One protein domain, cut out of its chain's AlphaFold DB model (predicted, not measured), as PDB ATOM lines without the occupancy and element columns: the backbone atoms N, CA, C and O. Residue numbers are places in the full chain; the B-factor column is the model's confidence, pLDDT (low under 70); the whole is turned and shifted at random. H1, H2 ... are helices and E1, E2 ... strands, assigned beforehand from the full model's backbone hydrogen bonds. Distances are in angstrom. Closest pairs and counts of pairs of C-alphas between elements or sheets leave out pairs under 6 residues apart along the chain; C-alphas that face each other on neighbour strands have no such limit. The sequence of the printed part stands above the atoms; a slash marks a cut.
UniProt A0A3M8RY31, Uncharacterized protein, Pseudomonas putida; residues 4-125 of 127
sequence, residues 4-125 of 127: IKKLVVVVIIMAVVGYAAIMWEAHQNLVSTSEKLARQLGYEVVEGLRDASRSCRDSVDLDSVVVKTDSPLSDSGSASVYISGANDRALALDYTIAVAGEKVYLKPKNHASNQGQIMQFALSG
ATOM      1  N   ILE A   4       6.374 133.289  59.382       76.06
ATOM      2  CA  ILE A   4       7.637 132.537  59.366       76.06
ATOM      3  C   ILE A   4       7.682 131.547  58.192       76.06
ATOM      4  O   ILE A   4       8.691 131.458  57.501       76.06
ATOM      5  N   LYS A   5       6.575 130.848  57.895       68.94
ATOM      6  CA  LYS A   5       6.514 129.925  56.746       68.94
ATOM      7  C   LYS A   5       6.635 130.671  55.416       68.94
ATOM      8  O   LYS A   5       7.292 130.174  54.512       68.94
ATOM      9  N   LYS A   6       6.034 131.861  55.301       73.06
ATOM     10  CA  LYS A   6       6.169 132.702  54.100       73.06
ATOM     11  C   LYS A   6       7.609 133.191  53.925       73.06
ATOM     12  O   LYS A   6       8.129 133.138  52.821       73.06
ATOM     13  N   LEU A   7       8.258 133.603  55.013       76.75
ATOM     14  CA  LEU A   7       9.631 134.103  54.991       76.75
ATOM     15  C   LEU A   7      10.638 132.999  54.621       76.75
ATOM     16  O   LEU A   7      11.493 133.221  53.771       76.75
ATOM     17  N   VAL A   8      10.474 131.786  55.158       76.06
ATOM     18  CA  VAL A   8      11.292 130.616  54.781       76.06
ATOM     19  C   VAL A   8      11.129 130.270  53.298       76.06
ATOM     20  O   VAL A   8      12.121 130.043  52.612       76.06
ATOM     21  N   VAL A   9       9.898 130.283  52.775       80.75
ATOM     22  CA  VAL A   9       9.644 130.037  51.344       80.75
ATOM     23  C   VAL A   9      10.335 131.085  50.469       80.75
ATOM     24  O   VAL A   9      10.950 130.727  49.471       80.75
ATOM     25  N   VAL A  10      10.296 132.362  50.854       77.50
ATOM     26  CA  VAL A  10      10.953 133.442  50.102       77.50
ATOM     27  C   VAL A  10      12.475 133.273  50.076       77.50
ATOM     28  O   VAL A  10      13.073 133.412  49.012       77.50
ATOM     29  N   VAL A  11      13.102 132.918  51.202       77.56
ATOM     30  CA  VAL A  11      14.558 132.683  51.253       77.56
ATOM     31  C   VAL A  11      14.960 131.494  50.377       77.56
ATOM     32  O   VAL A  11      15.936 131.586  49.636       77.56
ATOM     33  N   ILE A  12      14.188 130.402  50.403       76.31
ATOM     34  CA  ILE A  12      14.437 129.232  49.548       76.31
ATOM     35  C   ILE A  12      14.326 129.613  48.067       76.31
ATOM     36  O   ILE A  12      15.197 129.255  47.280       76.31
ATOM     37  N   ILE A  13      13.299 130.378  47.682       80.25
ATOM     38  CA  ILE A  13      13.131 130.834  46.296       80.25
ATOM     39  C   ILE A  13      14.312 131.714  45.866       80.25
ATOM     40  O   ILE A  13      14.857 131.498  44.788       80.25
ATOM     41  N   MET A  14      14.754 132.659  46.702       74.12
ATOM     42  CA  MET A  14      15.910 133.506  46.379       74.12
ATOM     43  C   MET A  14      17.193 132.689  46.193       74.12
ATOM     44  O   MET A  14      17.939 132.946  45.250       74.12
ATOM     45  N   ALA A  15      17.436 131.688  47.043       71.81
ATOM     46  CA  ALA A  15      18.600 130.814  46.915       71.81
ATOM     47  C   ALA A  15      18.568 129.999  45.609       71.81
ATOM     48  O   ALA A  15      19.578 129.906  44.913       71.81
ATOM     49  N   VAL A  16      17.400 129.462  45.239       74.56
ATOM     50  CA  VAL A  16      17.221 128.702  43.990       74.56
ATOM     51  C   VAL A  16      17.417 129.592  42.762       74.56
ATOM     52  O   VAL A  16      18.102 129.192  41.824       74.56
ATOM     53  N   VAL A  17      16.867 130.809  42.767       78.56
ATOM     54  CA  VAL A  17      17.023 131.760  41.653       78.56
ATOM     55  C   VAL A  17      18.474 132.224  41.524       78.56
ATOM     56  O   VAL A  17      18.993 132.275  40.412       78.56
ATOM     57  N   GLY A  18      19.153 132.504  42.641       70.56
ATOM     58  CA  GLY A  18      20.571 132.867  42.636       70.56
ATOM     59  C   GLY A  18      21.454 131.761  42.054       70.56
ATOM     60  O   GLY A  18      22.302 132.028  41.208       70.56
ATOM     61  N   TYR A  19      21.208 130.506  42.437       70.94
ATOM     62  CA  TYR A  19      21.933 129.360  41.885       70.94
ATOM     63  C   TYR A  19      21.655 129.166  40.386       70.94
ATOM     64  O   TYR A  19      22.579 128.950  39.604       70.94
ATOM     65  N   ALA A  20      20.397 129.315  39.960       73.69
ATOM     66  CA  ALA A  20      20.028 129.239  38.549       73.69
ATOM     67  C   ALA A  20      20.691 130.341  37.702       73.69
ATOM     68  O   ALA A  20      21.099 130.065  36.577       73.69
ATOM     69  N   ALA A  21      20.842 131.558  38.238       73.19
ATOM     70  CA  ALA A  21      21.501 132.663  37.543       73.19
ATOM     71  C   ALA A  21      22.986 132.375  37.270       73.19
ATOM     72  O   ALA A  21      23.436 132.513  36.136       73.19
ATOM     73  N   ILE A  22      23.723 131.888  38.273       74.38
ATOM     74  CA  ILE A  22      25.147 131.536  38.126       74.38
ATOM     75  C   ILE A  22      25.325 130.433  37.076       74.38
ATOM     76  O   ILE A  22      26.208 130.502  36.222       74.38
ATOM     77  N   MET A  23      24.462 129.415  37.105       73.75
ATOM     78  CA  MET A  23      24.522 128.331  36.124       73.75
ATOM     79  C   MET A  23      24.161 128.800  34.713       73.75
ATOM     80  O   MET A  23      24.758 128.344  33.742       73.75
ATOM     81  N   TRP A  24      23.222 129.738  34.589       77.50
ATOM     82  CA  TRP A  24      22.875 130.338  33.306       77.50
ATOM     83  C   TRP A  24      24.042 131.132  32.706       77.50
ATOM     84  O   TRP A  24      24.313 131.015  31.513       77.50
ATOM     85  N   GLU A  25      24.770 131.893  33.522       80.88
ATOM     86  CA  GLU A  25      25.972 132.607  33.081       80.88
ATOM     87  C   GLU A  25      27.067 131.641  32.613       80.88
ATOM     88  O   GLU A  25      27.625 131.825  31.528       80.88
ATOM     89  N   ALA A  26      27.332 130.573  33.374       79.12
ATOM     90  CA  ALA A  26      28.299 129.544  32.990       79.12
ATOM     91  C   ALA A  26      27.927 128.885  31.649       79.12
ATOM     92  O   ALA A  26      28.772 128.740  30.763       79.12
ATOM     93  N   HIS A  27      26.645 128.569  31.466       83.88
ATOM     94  CA  HIS A  27      26.115 128.018  30.227       83.88
ATOM     95  C   HIS A  27      26.284 128.959  29.032       83.88
ATOM     96  O   HIS A  27      26.787 128.555  27.982       83.88
ATOM     97  N   GLN A  28      25.897 130.229  29.182       85.44
ATOM     98  CA  GLN A  28      26.068 131.222  28.121       85.44
ATOM     99  C   GLN A  28      27.541 131.397  27.752       85.44
ATOM    100  O   GLN A  28      27.871 131.527  26.571       85.44
ATOM    101  N   ASN A  29      28.432 131.352  28.742       86.31
ATOM    102  CA  ASN A  29      29.861 131.472  28.511       86.31
ATOM    103  C   ASN A  29      30.424 130.250  27.763       86.31
ATOM    104  O   ASN A  29      31.212 130.411  26.827       86.31
ATOM    105  N   LEU A  30      29.965 129.039  28.102       87.12
ATOM    106  CA  LEU A  30      30.304 127.811  27.379       87.12
ATOM    107  C   LEU A  30      29.837 127.870  25.920       87.12
ATOM    108  O   LEU A  30      30.629 127.598  25.014       87.12
ATOM    109  N   VAL A  31      28.578 128.247  25.683       90.00
ATOM    110  CA  VAL A  31      28.007 128.364  24.332       90.00
ATOM    111  C   VAL A  31      28.773 129.404  23.518       90.00
ATOM    112  O   VAL A  31      29.227 129.096  22.417       90.00
ATOM    113  N   SER A  32      29.000 130.597  24.074       92.31
ATOM    114  CA  SER A  32      29.724 131.673  23.389       92.31
ATOM    115  C   SER A  32      31.169 131.290  23.064       92.31
ATOM    116  O   SER A  32      31.648 131.539  21.957       92.31
ATOM    117  N   THR A  33      31.872 130.657  24.006       93.19
ATOM    118  CA  THR A  33      33.258 130.213  23.802       93.19
ATOM    119  C   THR A  33      33.332 129.110  22.752       93.19
ATOM    120  O   THR A  33      34.175 129.169  21.857       93.19
ATOM    121  N   SER A  34      32.417 128.140  22.813       93.19
ATOM    122  CA  SER A  34      32.327 127.058  21.828       93.19
ATOM    123  C   SER A  34      32.010 127.592  20.435       93.19
ATOM    124  O   SER A  34      32.607 127.140  19.464       93.19
ATOM    125  N   GLU A  35      31.115 128.578  20.323       95.19
ATOM    126  CA  GLU A  35      30.763 129.189  19.040       95.19
ATOM    127  C   GLU A  35      31.952 129.945  18.448       95.19
ATOM    128  O   GLU A  35      32.270 129.761  17.275       95.19
ATOM    129  N   LYS A  36      32.654 130.751  19.255       95.50
ATOM    130  CA  LYS A  36      33.865 131.461  18.814       95.50
ATOM    131  C   LYS A  36      34.932 130.491  18.321       95.50
ATOM    132  O   LYS A  36      35.475 130.700  17.240       95.50
ATOM    133  N   LEU A  37      35.190 129.424  19.076       95.06
ATOM    134  CA  LEU A  37      36.174 128.413  18.700       95.06
ATOM    135  C   LEU A  37      35.752 127.663  17.427       95.06
ATOM    136  O   LEU A  37      36.568 127.456  16.535       95.06
ATOM    137  N   ALA A  38      34.472 127.304  17.296       95.75
ATOM    138  CA  ALA A  38      33.945 126.642  16.103       95.75
ATOM    139  C   ALA A  38      33.999 127.551  14.867       95.75
ATOM    140  O   ALA A  38      34.342 127.085  13.784       95.75
ATOM    141  N   ARG A  39      33.725 128.855  15.022       96.88
ATOM    142  CA  ARG A  39      33.905 129.851  13.955       96.88
ATOM    143  C   ARG A  39      35.366 129.983  13.552       96.88
ATOM    144  O   ARG A  39      35.642 129.984  12.362       96.88
ATOM    145  N   GLN A  40      36.290 130.059  14.513       96.31
ATOM    146  CA  GLN A  40      37.728 130.101  14.229       96.31
ATOM    147  C   GLN A  40      38.177 128.870  13.436       96.31
ATOM    148  O   GLN A  40      38.753 129.030  12.366       96.31
ATOM    149  N   LEU A  41      37.812 127.666  13.887       93.88
ATOM    150  CA  LEU A  41      38.082 126.429  13.146       93.88
ATOM    151  C   LEU A  41      37.455 126.447  11.746       93.88
ATOM    152  O   LEU A  41      38.075 126.019  10.778       93.88
ATOM    153  N   GLY A  42      36.223 126.947  11.625       94.81
ATOM    154  CA  GLY A  42      35.549 127.108  10.342       94.81
ATOM    155  C   GLY A  42      36.303 128.034   9.393       94.81
ATOM    156  O   GLY A  42      36.504 127.675   8.237       94.81
ATOM    157  N   TYR A  43      36.772 129.185   9.879       96.19
ATOM    158  CA  TYR A  43      37.581 130.111   9.088       96.19
ATOM    159  C   TYR A  43      38.927 129.514   8.683       96.19
ATOM    160  O   TYR A  43      39.313 129.682   7.532       96.19
ATOM    161  N   GLU A  44      39.597 128.769   9.564       95.25
ATOM    162  CA  GLU A  44      40.836 128.056   9.223       95.25
ATOM    163  C   GLU A  44      40.608 127.022   8.110       95.25
ATOM    164  O   GLU A  44      41.398 126.927   7.171       95.25
ATOM    165  N   VAL A  45      39.501 126.269   8.163       94.00
ATOM    166  CA  VAL A  45      39.140 125.331   7.087       94.00
ATOM    167  C   VAL A  45      38.844 126.082   5.790       94.00
ATOM    168  O   VAL A  45      39.336 125.687   4.735       94.00
ATOM    169  N   VAL A  46      38.059 127.161   5.852       96.19
ATOM    170  CA  VAL A  46      37.750 128.010   4.691       96.19
ATOM    171  C   VAL A  46      39.038 128.548   4.074       96.19
ATOM    172  O   VAL A  46      39.216 128.428   2.870       96.19
ATOM    173  N   GLU A  47      39.961 129.084   4.868       96.12
ATOM    174  CA  GLU A  47      41.253 129.586   4.396       96.12
ATOM    175  C   GLU A  47      42.080 128.481   3.728       96.12
ATOM    176  O   GLU A  47      42.511 128.644   2.585       96.12
ATOM    177  N   GLY A  48      42.174 127.304   4.353       93.88
ATOM    178  CA  GLY A  48      42.815 126.137   3.747       93.88
ATOM    179  C   GLY A  48      42.185 125.724   2.410       93.88
ATOM    180  O   GLY A  48      42.896 125.377   1.466       93.88
ATOM    181  N   LEU A  49      40.857 125.809   2.282       94.31
ATOM    182  CA  LEU A  49      40.147 125.557   1.023       94.31
ATOM    183  C   LEU A  49      40.432 126.642  -0.027       94.31
ATOM    184  O   LEU A  49      40.653 126.316  -1.195       94.31
ATOM    185  N   ARG A  50      40.464 127.921   0.370       94.94
ATOM    186  CA  ARG A  50      40.799 129.057  -0.513       94.94
ATOM    187  C   ARG A  50      42.218 128.961  -1.067       94.94
ATOM    188  O   ARG A  50      42.466 129.426  -2.181       94.94
ATOM    189  N   ASP A  51      43.132 128.371  -0.310       93.44
ATOM    190  CA  ASP A  51      44.513 128.159  -0.737       93.44
ATOM    191  C   ASP A  51      44.700 126.875  -1.549       93.44
ATOM    192  O   ASP A  51      45.591 126.810  -2.398       93.44
ATOM    193  N   ALA A  52      43.823 125.882  -1.375       90.44
ATOM    194  CA  ALA A  52      43.864 124.645  -2.149       90.44
ATOM    195  C   ALA A  52      43.544 124.856  -3.639       90.44
ATOM    196  O   ALA A  52      44.107 124.171  -4.496       90.44
ATOM    197  N   SER A  53      42.638 125.780  -3.981       90.25
ATOM    198  CA  SER A  53      42.320 126.081  -5.382       90.25
ATOM    199  C   SER A  53      41.738 127.478  -5.591       90.25
ATOM    200  O   SER A  53      41.032 128.027  -4.746       90.25
ATOM    201  N   ARG A  54      41.955 128.031  -6.793       90.62
ATOM    202  CA  ARG A  54      41.360 129.313  -7.199       90.62
ATOM    203  C   ARG A  54      39.829 129.264  -7.222       90.62
ATOM    204  O   ARG A  54      39.195 130.246  -6.867       90.62
ATOM    205  N   SER A  55      39.234 128.135  -7.613       91.31
ATOM    206  CA  SER A  55      37.775 127.998  -7.633       91.31
ATOM    207  C   SER A  55      37.182 128.062  -6.230       91.31
ATOM    208  O   SER A  55      36.197 128.766  -6.046       91.31
ATOM    209  N   CYS A  56      37.813 127.404  -5.251       92.31
ATOM    210  CA  CYS A  56      37.419 127.524  -3.852       92.31
ATOM    211  C   CYS A  56      37.599 128.953  -3.346       92.31
ATOM    212  O   CYS A  56      36.695 129.467  -2.700       92.31
ATOM    213  N   ARG A  57      38.712 129.621  -3.683       93.75
ATOM    214  CA  ARG A  57      38.976 131.010  -3.270       93.75
ATOM    215  C   ARG A  57      37.808 131.960  -3.532       93.75
ATOM    216  O   ARG A  57      37.505 132.787  -2.678       93.75
ATOM    217  N   ASP A  58      37.169 131.811  -4.687       92.25
ATOM    218  CA  ASP A  58      36.130 132.725  -5.153       92.25
ATOM    219  C   ASP A  58      34.725 132.385  -4.621       92.25
ATOM    220  O   ASP A  58      33.835 133.228  -4.696       92.25
ATOM    221  N   SER A  59      34.498 131.163  -4.120       93.38
ATOM    222  CA  SER A  59      33.147 130.688  -3.779       93.38
ATOM    223  C   SER A  59      32.976 130.110  -2.380       93.38
ATOM    224  O   SER A  59      31.837 129.894  -1.981       93.38
ATOM    225  N   VAL A  60      34.057 129.801  -1.661       96.38
ATOM    226  CA  VAL A  60      33.963 129.181  -0.337       96.38
ATOM    227  C   VAL A  60      33.822 130.226   0.761       96.38
ATOM    228  O   VAL A  60      34.620 131.172   0.855       96.38
ATOM    229  N   ASP A  61      32.827 130.036   1.621       96.19
ATOM    230  CA  ASP A  61      32.597 130.900   2.772       96.19
ATOM    231  C   ASP A  61      32.057 130.135   3.980       96.19
ATOM    232  O   ASP A  61      31.505 129.038   3.866       96.19
ATOM    233  N   LEU A  62      32.244 130.716   5.161       96.50
ATOM    234  CA  LEU A  62      31.653 130.197   6.385       96.50
ATOM    235  C   LEU A  62      30.191 130.647   6.452       96.50
ATOM    236  O   LEU A  62      29.919 131.807   6.749       96.50
ATOM    237  N   ASP A  63      29.261 129.725   6.220       95.44
ATOM    238  CA  ASP A  63      27.829 130.024   6.224       95.44
ATOM    239  C   ASP A  63      27.306 130.215   7.653       95.44
ATOM    240  O   ASP A  63      26.815 131.279   8.036       95.44
ATOM    241  N   SER A  64      27.440 129.182   8.482       94.75
ATOM    242  CA  SER A  64      26.862 129.198   9.820       94.75
ATOM    243  C   SER A  64      27.583 128.270  10.788       94.75
ATOM    244  O   SER A  64      28.261 127.310  10.420       94.75
ATOM    245  N   VAL A  65      27.443 128.582  12.075       96.50
ATOM    246  CA  VAL A  65      27.933 127.758  13.176       96.50
ATOM    247  C   VAL A  65      26.789 127.559  14.150       96.50
ATOM    248  O   VAL A  65      26.147 128.520  14.570       96.50
ATOM    249  N   VAL A  66      26.535 126.305  14.503       95.38
ATOM    250  CA  VAL A  66      25.467 125.922  15.422       95.38
ATOM    251  C   VAL A  66      26.084 125.215  16.612       95.38
ATOM    252  O   VAL A  66      26.742 124.193  16.454       95.38
ATOM    253  N   VAL A  67      25.842 125.739  17.811       94.06
ATOM    254  CA  VAL A  67      26.281 125.136  19.071       94.06
ATOM    255  C   VAL A  67      25.067 124.646  19.844       94.06
ATOM    256  O   VAL A  67      24.086 125.370  20.007       94.06
ATOM    257  N   LYS A  68      25.134 123.403  20.322       91.75
ATOM    258  CA  LYS A  68      24.104 122.768  21.145       91.75
ATOM    259  C   LYS A  68      24.756 122.044  22.309       91.75
ATOM    260  O   LYS A  68      25.444 121.052  22.114       91.75
ATOM    261  N   THR A  69      24.513 122.516  23.515       89.00
ATOM    262  CA  THR A  69      24.846 121.828  24.771       89.00
ATOM    263  C   THR A  69      23.775 120.798  25.122       89.00
ATOM    264  O   THR A  69      22.597 121.032  24.842       89.00
ATOM    265  N   ASP A  70      24.143 119.712  25.800       84.00
ATOM    266  CA  ASP A  70      23.189 118.642  26.143       84.00
ATOM    267  C   ASP A  70      22.162 119.069  27.208       84.00
ATOM    268  O   ASP A  70      21.031 118.585  27.238       84.00
ATOM    269  N   SER A  71      22.538 120.002  28.083       79.12
ATOM    270  CA  SER A  71      21.639 120.643  29.043       79.12
ATOM    271  C   SER A  71      22.195 122.006  29.476       79.12
ATOM    272  O   SER A  71      23.385 122.264  29.269       79.12
ATOM    273  N   PRO A  72      21.387 122.865  30.130       73.44
ATOM    274  CA  PRO A  72      21.868 124.108  30.733       73.44
ATOM    275  C   PRO A  72      23.020 123.913  31.727       73.44
ATOM    276  O   PRO A  72      23.756 124.850  31.992       73.44
ATOM    277  N   LEU A  73      23.172 122.702  32.274       72.31
ATOM    278  CA  LEU A  73      24.181 122.355  33.281       72.31
ATOM    279  C   LEU A  73      25.283 121.452  32.726       72.31
ATOM    280  O   LEU A  73      26.076 120.915  33.491       72.31
ATOM    281  N   SER A  74      25.263 121.194  31.419       77.94
ATOM    282  CA  SER A  74      26.184 120.254  30.809       77.94
ATOM    283  C   SER A  74      27.474 120.948  30.411       77.94
ATOM    284  O   SER A  74      27.452 121.945  29.692       77.94
ATOM    285  N   ASP A  75      28.583 120.324  30.781       81.50
ATOM    286  CA  ASP A  75      29.939 120.641  30.331       81.50
ATOM    287  C   ASP A  75      30.270 119.976  28.977       81.50
ATOM    288  O   ASP A  75      31.422 119.920  28.532       81.50
ATOM    289  N   SER A  76      29.249 119.428  28.319       86.44
ATOM    290  CA  SER A  76      29.332 118.765  27.026       86.44
ATOM    291  C   SER A  76      28.236 119.214  26.070       86.44
ATOM    292  O   SER A  76      27.179 119.740  26.444       86.44
ATOM    293  N   GLY A  77      28.510 118.982  24.794       91.00
ATOM    294  CA  GLY A  77      27.581 119.262  23.721       91.00
ATOM    295  C   GLY A  77      28.178 118.955  22.363       91.00
ATOM    296  O   GLY A  77      29.122 118.178  22.210       91.00
ATOM    297  N   SER A  78      27.645 119.624  21.356       94.38
ATOM    298  CA  SER A  78      28.083 119.540  19.977       94.38
ATOM    299  C   SER A  78      28.143 120.914  19.331       94.38
ATOM    300  O   SER A  78      27.388 121.823  19.678       94.38
ATOM    301  N   ALA A  79      29.055 121.046  18.378       95.88
ATOM    302  CA  ALA A  79      29.129 122.183  17.482       95.88
ATOM    303  C   ALA A  79      29.143 121.666  16.044       95.88
ATOM    304  O   ALA A  79      29.844 120.701  15.744       95.88
ATOM    305  N   SER A  80      28.391 122.310  15.166       96.44
ATOM    306  CA  SER A  80      28.367 122.019  13.738       96.44
ATOM    307  C   SER A  80      28.786 123.276  12.990       96.44
ATOM    308  O   SER A  80      28.272 124.365  13.253       96.44
ATOM    309  N   VAL A  81      29.749 123.119  12.090       96.75
ATOM    310  CA  VAL A  81      30.282 124.185  11.243       96.75
ATOM    311  C   VAL A  81      29.825 123.919   9.818       96.75
ATOM    312  O   VAL A  81      30.115 122.853   9.274       96.75
ATOM    313  N   TYR A  82      29.122 124.878   9.228       96.38
ATOM    314  CA  TYR A  82      28.604 124.803   7.869       96.38
ATOM    315  C   TYR A  82      29.377 125.765   6.978       96.38
ATOM    316  O   TYR A  82      29.458 126.963   7.244       96.38
ATOM    317  N   ILE A  83      29.961 125.216   5.923       96.69
ATOM    318  CA  ILE A  83      30.747 125.938   4.928       96.69
ATOM    319  C   ILE A  83      30.005 125.812   3.604       96.69
ATOM    320  O   ILE A  83      29.671 124.704   3.183       96.69
ATOM    321  N   SER A  84      29.740 126.937   2.955       96.00
ATOM    322  CA  SER A  84      29.108 126.982   1.643       96.00
ATOM    323  C   SER A  84      30.162 127.045   0.540       96.00
ATOM    324  O   SER A  84      31.285 127.511   0.736       96.00
ATOM    325  N   GLY A  85      29.804 126.517  -0.624       93.81
ATOM    326  CA  GLY A  85      30.551 126.611  -1.869       93.81
ATOM    327  C   GLY A  85      29.637 127.041  -3.014       93.81
ATOM    328  O   GLY A  85      28.478 127.404  -2.818       93.81
ATOM    329  N   ALA A  86      30.149 126.982  -4.238       92.25
ATOM    330  CA  ALA A  86      29.352 127.261  -5.427       92.25
ATOM    331  C   ALA A  86      28.424 126.080  -5.780       92.25
ATOM    332  O   ALA A  86      28.633 124.951  -5.341       92.25
ATOM    333  N   ASN A  87      27.412 126.346  -6.614       91.00
ATOM    334  CA  ASN A  87      26.430 125.359  -7.092       91.00
ATOM    335  C   ASN A  87      25.689 124.615  -5.963       91.00
ATOM    336  O   ASN A  87      25.528 123.397  -6.027       91.00
ATOM    337  N   ASP A  88      25.287 125.339  -4.915       86.12
ATOM    338  CA  ASP A  88      24.573 124.796  -3.747       86.12
ATOM    339  C   ASP A  88      25.327 123.674  -3.012       86.12
ATOM    340  O   ASP A  88      24.744 122.873  -2.274       86.12
ATOM    341  N   ARG A  89      26.650 123.603  -3.189       90.12
ATOM    342  CA  ARG A  89      27.486 122.708  -2.398       90.12
ATOM    343  C   ARG A  89      27.659 123.253  -0.996       90.12
ATOM    344  O   ARG A  89      27.950 124.429  -0.796       90.12
ATOM    345  N   ALA A  90      27.569 122.352  -0.031       92.50
ATOM    346  CA  ALA A  90      27.849 122.643   1.359       92.50
ATOM    347  C   ALA A  90      28.690 121.525   1.971       92.50
ATOM    348  O   ALA A  90      28.586 120.355   1.589       92.50
ATOM    349  N   LEU A  91      29.504 121.908   2.942       94.00
ATOM    350  CA  LEU A  91      30.292 121.033   3.785       94.00
ATOM    351  C   LEU A  91      29.846 121.249   5.230       94.00
ATOM    352  O   LEU A  91      29.864 122.373   5.730       94.00
ATOM    353  N   ALA A  92      29.457 120.169   5.899       94.75
ATOM    354  CA  ALA A  92      29.112 120.180   7.313       94.75
ATOM    355  C   ALA A  92      30.185 119.429   8.102       94.75
ATOM    356  O   ALA A  92      30.481 118.269   7.821       94.75
ATOM    357  N   LEU A  93      30.766 120.094   9.096       94.88
ATOM    358  CA  LEU A  93      31.768 119.519   9.983       94.88
ATOM    359  C   LEU A  93      31.221 119.481  11.401       94.88
ATOM    360  O   LEU A  93      30.986 120.520  12.018       94.88
ATOM    361  N   ASP A  94      31.048 118.270  11.920       94.88
ATOM    362  CA  ASP A  94      30.531 118.065  13.263       94.88
ATOM    363  C   ASP A  94      31.647 117.840  14.282       94.88
ATOM    364  O   ASP A  94      32.571 117.037  14.087       94.88
ATOM    365  N   TYR A  95      31.488 118.499  15.423       94.56
ATOM    366  CA  TYR A  95      32.385 118.468  16.564       94.56
ATOM    367  C   TYR A  95      31.607 118.166  17.847       94.56
ATOM    368  O   TYR A  95      30.436 118.517  18.006       94.56
ATOM    369  N   THR A  96      32.280 117.512  18.781       94.31
ATOM    370  CA  THR A  96      31.872 117.350  20.172       94.31
ATOM    371  C   THR A  96      32.564 118.419  21.004       94.31
ATOM    372  O   THR A  96      33.770 118.637  20.863       94.31
ATOM    373  N   ILE A  97      31.802 119.059  21.885       93.88
ATOM    374  CA  ILE A  97      32.310 119.992  22.888       93.88
ATOM    375  C   ILE A  97      32.689 119.187  24.125       93.88
ATOM    376  O   ILE A  97      31.890 118.393  24.623       93.88
ATOM    377  N   ALA A  98      33.902 119.407  24.619       88.94
ATOM    378  CA  ALA A  98      34.368 118.871  25.886       88.94
ATOM    379  C   ALA A  98      35.001 119.989  26.711       88.94
ATOM    380  O   ALA A  98      35.892 120.684  26.223       88.94
ATOM    381  N   VAL A  99      34.582 120.136  27.963       87.31
ATOM    382  CA  VAL A  99      35.228 121.033  28.923       87.31
ATOM    383  C   VAL A  99      36.181 120.228  29.803       87.31
ATOM    384  O   VAL A  99      35.854 119.134  30.261       87.31
ATOM    385  N   ALA A 100      37.384 120.753  30.028       84.75
ATOM    386  CA  ALA A 100      38.305 120.219  31.028       84.75
ATOM    387  C   ALA A 100      38.924 121.375  31.820       84.75
ATOM    388  O   ALA A 100      39.758 122.125  31.301       84.75
ATOM    389  N   GLY A 101      38.497 121.518  33.078       82.75
ATOM    390  CA  GLY A 101      38.795 122.697  33.893       82.75
ATOM    391  C   GLY A 101      38.121 123.940  33.310       82.75
ATOM    392  O   GLY A 101      36.952 123.900  32.956       82.75
ATOM    393  N   GLU A 102      38.876 125.025  33.151       81.06
ATOM    394  CA  GLU A 102      38.385 126.287  32.567       81.06
ATOM    395  C   GLU A 102      38.493 126.339  31.031       81.06
ATOM    396  O   GLU A 102      38.284 127.383  30.416       81.06
ATOM    397  N   LYS A 103      38.876 125.229  30.386       86.25
ATOM    398  CA  LYS A 103      39.139 125.186  28.944       86.25
ATOM    399  C   LYS A 103      38.053 124.422  28.204       86.25
ATOM    400  O   LYS A 103      37.697 123.308  28.586       86.25
ATOM    401  N   VAL A 104      37.608 125.006  27.096       90.12
ATOM    402  CA  VAL A 104      36.671 124.404  26.145       90.12
ATOM    403  C   VAL A 104      37.455 123.829  24.970       90.12
ATOM    404  O   VAL A 104      38.309 124.502  24.396       90.12
ATOM    405  N   TYR A 105      37.147 122.591  24.599       91.25
ATOM    406  CA  TYR A 105      37.755 121.890  23.477       91.25
ATOM    407  C   TYR A 105      36.682 121.467  22.481       91.25
ATOM    408  O   TYR A 105      35.629 120.958  22.865       91.25
ATOM    409  N   LEU A 106      36.999 121.604  21.196       92.94
ATOM    410  CA  LEU A 106      36.229 121.017  20.108       92.94
ATOM    411  C   LEU A 106      36.993 119.832  19.538       92.94
ATOM    412  O   LEU A 106      38.158 119.945  19.161       92.94
ATOM    413  N   LYS A 107      36.329 118.681  19.484       92.44
ATOM    414  CA  LYS A 107      36.880 117.452  18.916       92.44
ATOM    415  C   LYS A 107      36.005 117.006  17.755       92.44
ATOM    416  O   LYS A 107      34.808 116.848  17.970       92.44
ATOM    417  N   PRO A 108      36.543 116.782  16.548       91.50
ATOM    418  CA  PRO A 108      35.789 116.182  15.453       91.50
ATOM    419  C   PRO A 108      35.049 114.925  15.909       91.50
ATOM    420  O   PRO A 108      35.664 114.032  16.495       91.50
ATOM    421  N   LYS A 109      33.745 114.825  15.618       90.44
ATOM    422  CA  LYS A 109      32.975 113.609  15.941       90.44
ATOM    423  C   LYS A 109      33.558 112.382  15.243       90.44
ATOM    424  O   LYS A 109      33.570 111.291  15.804       90.44
ATOM    425  N   ASN A 110      34.066 112.572  14.028       90.31
ATOM    426  CA  ASN A 110      34.803 111.563  13.285       90.31
ATOM    427  C   ASN A 110      35.928 112.236  12.489       90.31
ATOM    428  O   ASN A 110      35.691 112.826  11.438       90.31
ATOM    429  N   HIS A 111      37.160 112.140  12.993       83.25
ATOM    430  CA  HIS A 111      38.330 112.770  12.375       83.25
ATOM    431  C   HIS A 111      38.551 112.346  10.918       83.25
ATOM    432  O   HIS A 111      38.749 113.204  10.060       83.25
ATOM    433  N   ALA A 112      38.493 111.042  10.633       85.19
ATOM    434  CA  ALA A 112      38.736 110.519   9.290       85.19
ATOM    435  C   ALA A 112      37.645 110.968   8.308       85.19
ATOM    436  O   ALA A 112      37.946 111.370   7.185       85.19
ATOM    437  N   SER A 113      36.384 110.956   8.752       85.00
ATOM    438  CA  SER A 113      35.258 111.437   7.950       85.00
ATOM    439  C   SER A 113      35.369 112.933   7.661       85.00
ATOM    440  O   SER A 113      35.259 113.328   6.505       85.00
ATOM    441  N   ASN A 114      35.656 113.766   8.670       87.44
ATOM    442  CA  ASN A 114      35.776 115.215   8.485       87.44
ATOM    443  C   ASN A 114      36.909 115.559   7.508       87.44
ATOM    444  O   ASN A 114      36.703 116.341   6.585       87.44
ATOM    445  N   GLN A 115      38.087 114.940   7.656       88.31
ATOM    446  CA  GLN A 115      39.200 115.151   6.723       88.31
ATOM    447  C   GLN A 115      38.865 114.681   5.304       88.31
ATOM    448  O   GLN A 115      39.147 115.392   4.341       88.31
ATOM    449  N   GLY A 116      38.228 113.514   5.167       89.94
ATOM    450  CA  GLY A 116      37.783 113.001   3.873       89.94
ATOM    451  C   GLY A 116      36.786 113.935   3.188       89.94
ATOM    452  O   GLY A 116      36.935 114.213   2.002       89.94
ATOM    453  N   GLN A 117      35.818 114.470   3.934       91.69
ATOM    454  CA  GLN A 117      34.827 115.416   3.417       91.69
ATOM    455  C   GLN A 117      35.463 116.745   2.996       91.69
ATOM    456  O   GLN A 117      35.182 117.216   1.896       91.69
ATOM    457  N   ILE A 118      36.366 117.312   3.809       92.81
ATOM    458  CA  ILE A 118      37.127 118.522   3.448       92.81
ATOM    459  C   ILE A 118      37.905 118.280   2.155       92.81
ATOM    460  O   ILE A 118      37.849 119.094   1.239       92.81
ATOM    461  N   MET A 119      38.603 117.147   2.051       92.50
ATOM    462  CA  MET A 119      39.406 116.832   0.875       92.50
ATOM    463  C   MET A 119      38.541 116.620  -0.370       92.50
ATOM    464  O   MET A 119      38.872 117.140  -1.427       92.50
ATOM    465  N   GLN A 120      37.415 115.911  -0.265       91.75
ATOM    466  CA  GLN A 120      36.482 115.738  -1.383       91.75
ATOM    467  C   GLN A 120      35.880 117.071  -1.838       91.75
ATOM    468  O   GLN A 120      35.799 117.323  -3.039       91.75
ATOM    469  N   PHE A 121      35.514 117.936  -0.893       93.50
ATOM    470  CA  PHE A 121      35.002 119.274  -1.173       93.50
ATOM    471  C   PHE A 121      36.065 120.168  -1.834       93.50
ATOM    472  O   PHE A 121      35.780 120.874  -2.799       93.50
ATOM    473  N   ALA A 122      37.319 120.082  -1.383       92.12
ATOM    474  CA  ALA A 122      38.448 120.773  -2.005       92.12
ATOM    475  C   ALA A 122      38.725 120.264  -3.429       92.12
ATOM    476  O   ALA A 122      38.920 121.058  -4.347       92.12
ATOM    477  N   LEU A 123      38.718 118.939  -3.626       91.88
ATOM    478  CA  LEU A 123      38.961 118.290  -4.919       91.88
ATOM    479  C   LEU A 123      37.856 118.578  -5.937       91.88
ATOM    480  O   LEU A 123      38.133 118.624  -7.133       91.88
ATOM    481  N   SER A 124      36.623 118.812  -5.481       90.81
ATOM    482  CA  SER A 124      35.543 119.292  -6.348       90.81
ATOM    483  C   SER A 124      35.685 120.779  -6.703       90.81
ATOM    484  O   SER A 124      34.902 121.314  -7.485       90.81
ATOM    485  N   GLY A 125      36.696 121.460  -6.154       89.12
ATOM    486  CA  GLY A 125      36.910 122.887  -6.329       89.12
ATOM    487  C   GLY A 125      35.874 123.732  -5.593       89.12
ATOM    488  O   GLY A 125      35.626 124.858  -6.027       89.12
TER     489      GLY A 125
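What this domain is: This is residues 4 to 125 of the 127 residues of an uncharacterized protein of Pseudomonas putida (UniProt A0A3M8RY31). A four-stranded antiparallel sheet, E1 to E4, curls round the later part of one very long helix, H1, whose first stretch, residues 4 to 19, sticks out free and makes much of the length. At the other end of H1 sit the short helix H2 and the last helix, H3, which covers part of E3. The printed part has 122 residues with three named helices and four named strands, in the order H1, H2, E1, E2, E3, E4, H3; the sheet's order is E1, E2, E3, E4, and the class is mixed, helices and strands. The whole is only just loose, close to extended, with a radius of gyration of the C-alphas of 20.1 A, and it spans 74 by 24 by 19 A.

Where its parts are: H1, residues 4 to 52, begins with C-alpha 4 at (7.637, 132.537, 59.366) and is 71.8 A long, ending with C-alpha 52 at (43.864, 124.645, -2.149). H2 holds residues 54 to 59. E1, residues 61 to 69, is 25.0 A long; E2, residues 76 to 84, 26.7 A; E3, residues 90 to 100, 31.6 A; and E4, residues 103 to 108, 16.6 A. H3, residues 111 to 123, is 18.2 A long and ends with C-alpha 123 at (38.961, 118.290, -4.919).

How they stand to each other: H1 is on the sheet, which is twisted and curls round residues 27 to 50; the closest C-alphas of H1 and E1 are those of Glu 35 and Val 67, 6.0 A apart. The strands form a meander, each the antiparallel neighbour of the one before, and H1 on one face makes two layers with them. In the hairpin E1 and E2, N 66 and O 80 are within hydrogen-bond range at 2.9 A; in E2 and E3, also a hairpin, N 93 and O 81 at 2.8 A; in the hairpin E3 and E4, N 98 and O 105 at 2.9 A. H1 and H2 touch only at the corner by their link, with the C-alphas of Arg 50 and Arg 57 closest, 3.8 A apart. H3 is on the sheet over E3, at a height over the sheet of 9.0 A; its closest C-alphas to E3 are those of Asn 114 and Leu 93, 6.1 A apart. H1, with residues 45 to 52 alone, and H3, with residues 118 to 122 alone, only just touch, with 3 pairs of C-alphas within 8 A, the closest those of Leu 49 and Ala 122, 5.9 A apart. They run the same way at a steep tilt of 44 degrees. In H1 and H3 each O i to N i+4 pair is within hydrogen-bond range; in H2 1 of 2 is, beside 3 of 3 O i to N i+3 pairs.

The domain as a whole: The two C-alphas farthest apart are those of Ile 4 and Arg 54, 74.7 A. Without residues 4 to 19, the body spans 50 by 23 by 21 A. The printed part has no cut, and no link is long. The mean pLDDT of the printed part is 88.2, and residue 5 alone is under 70.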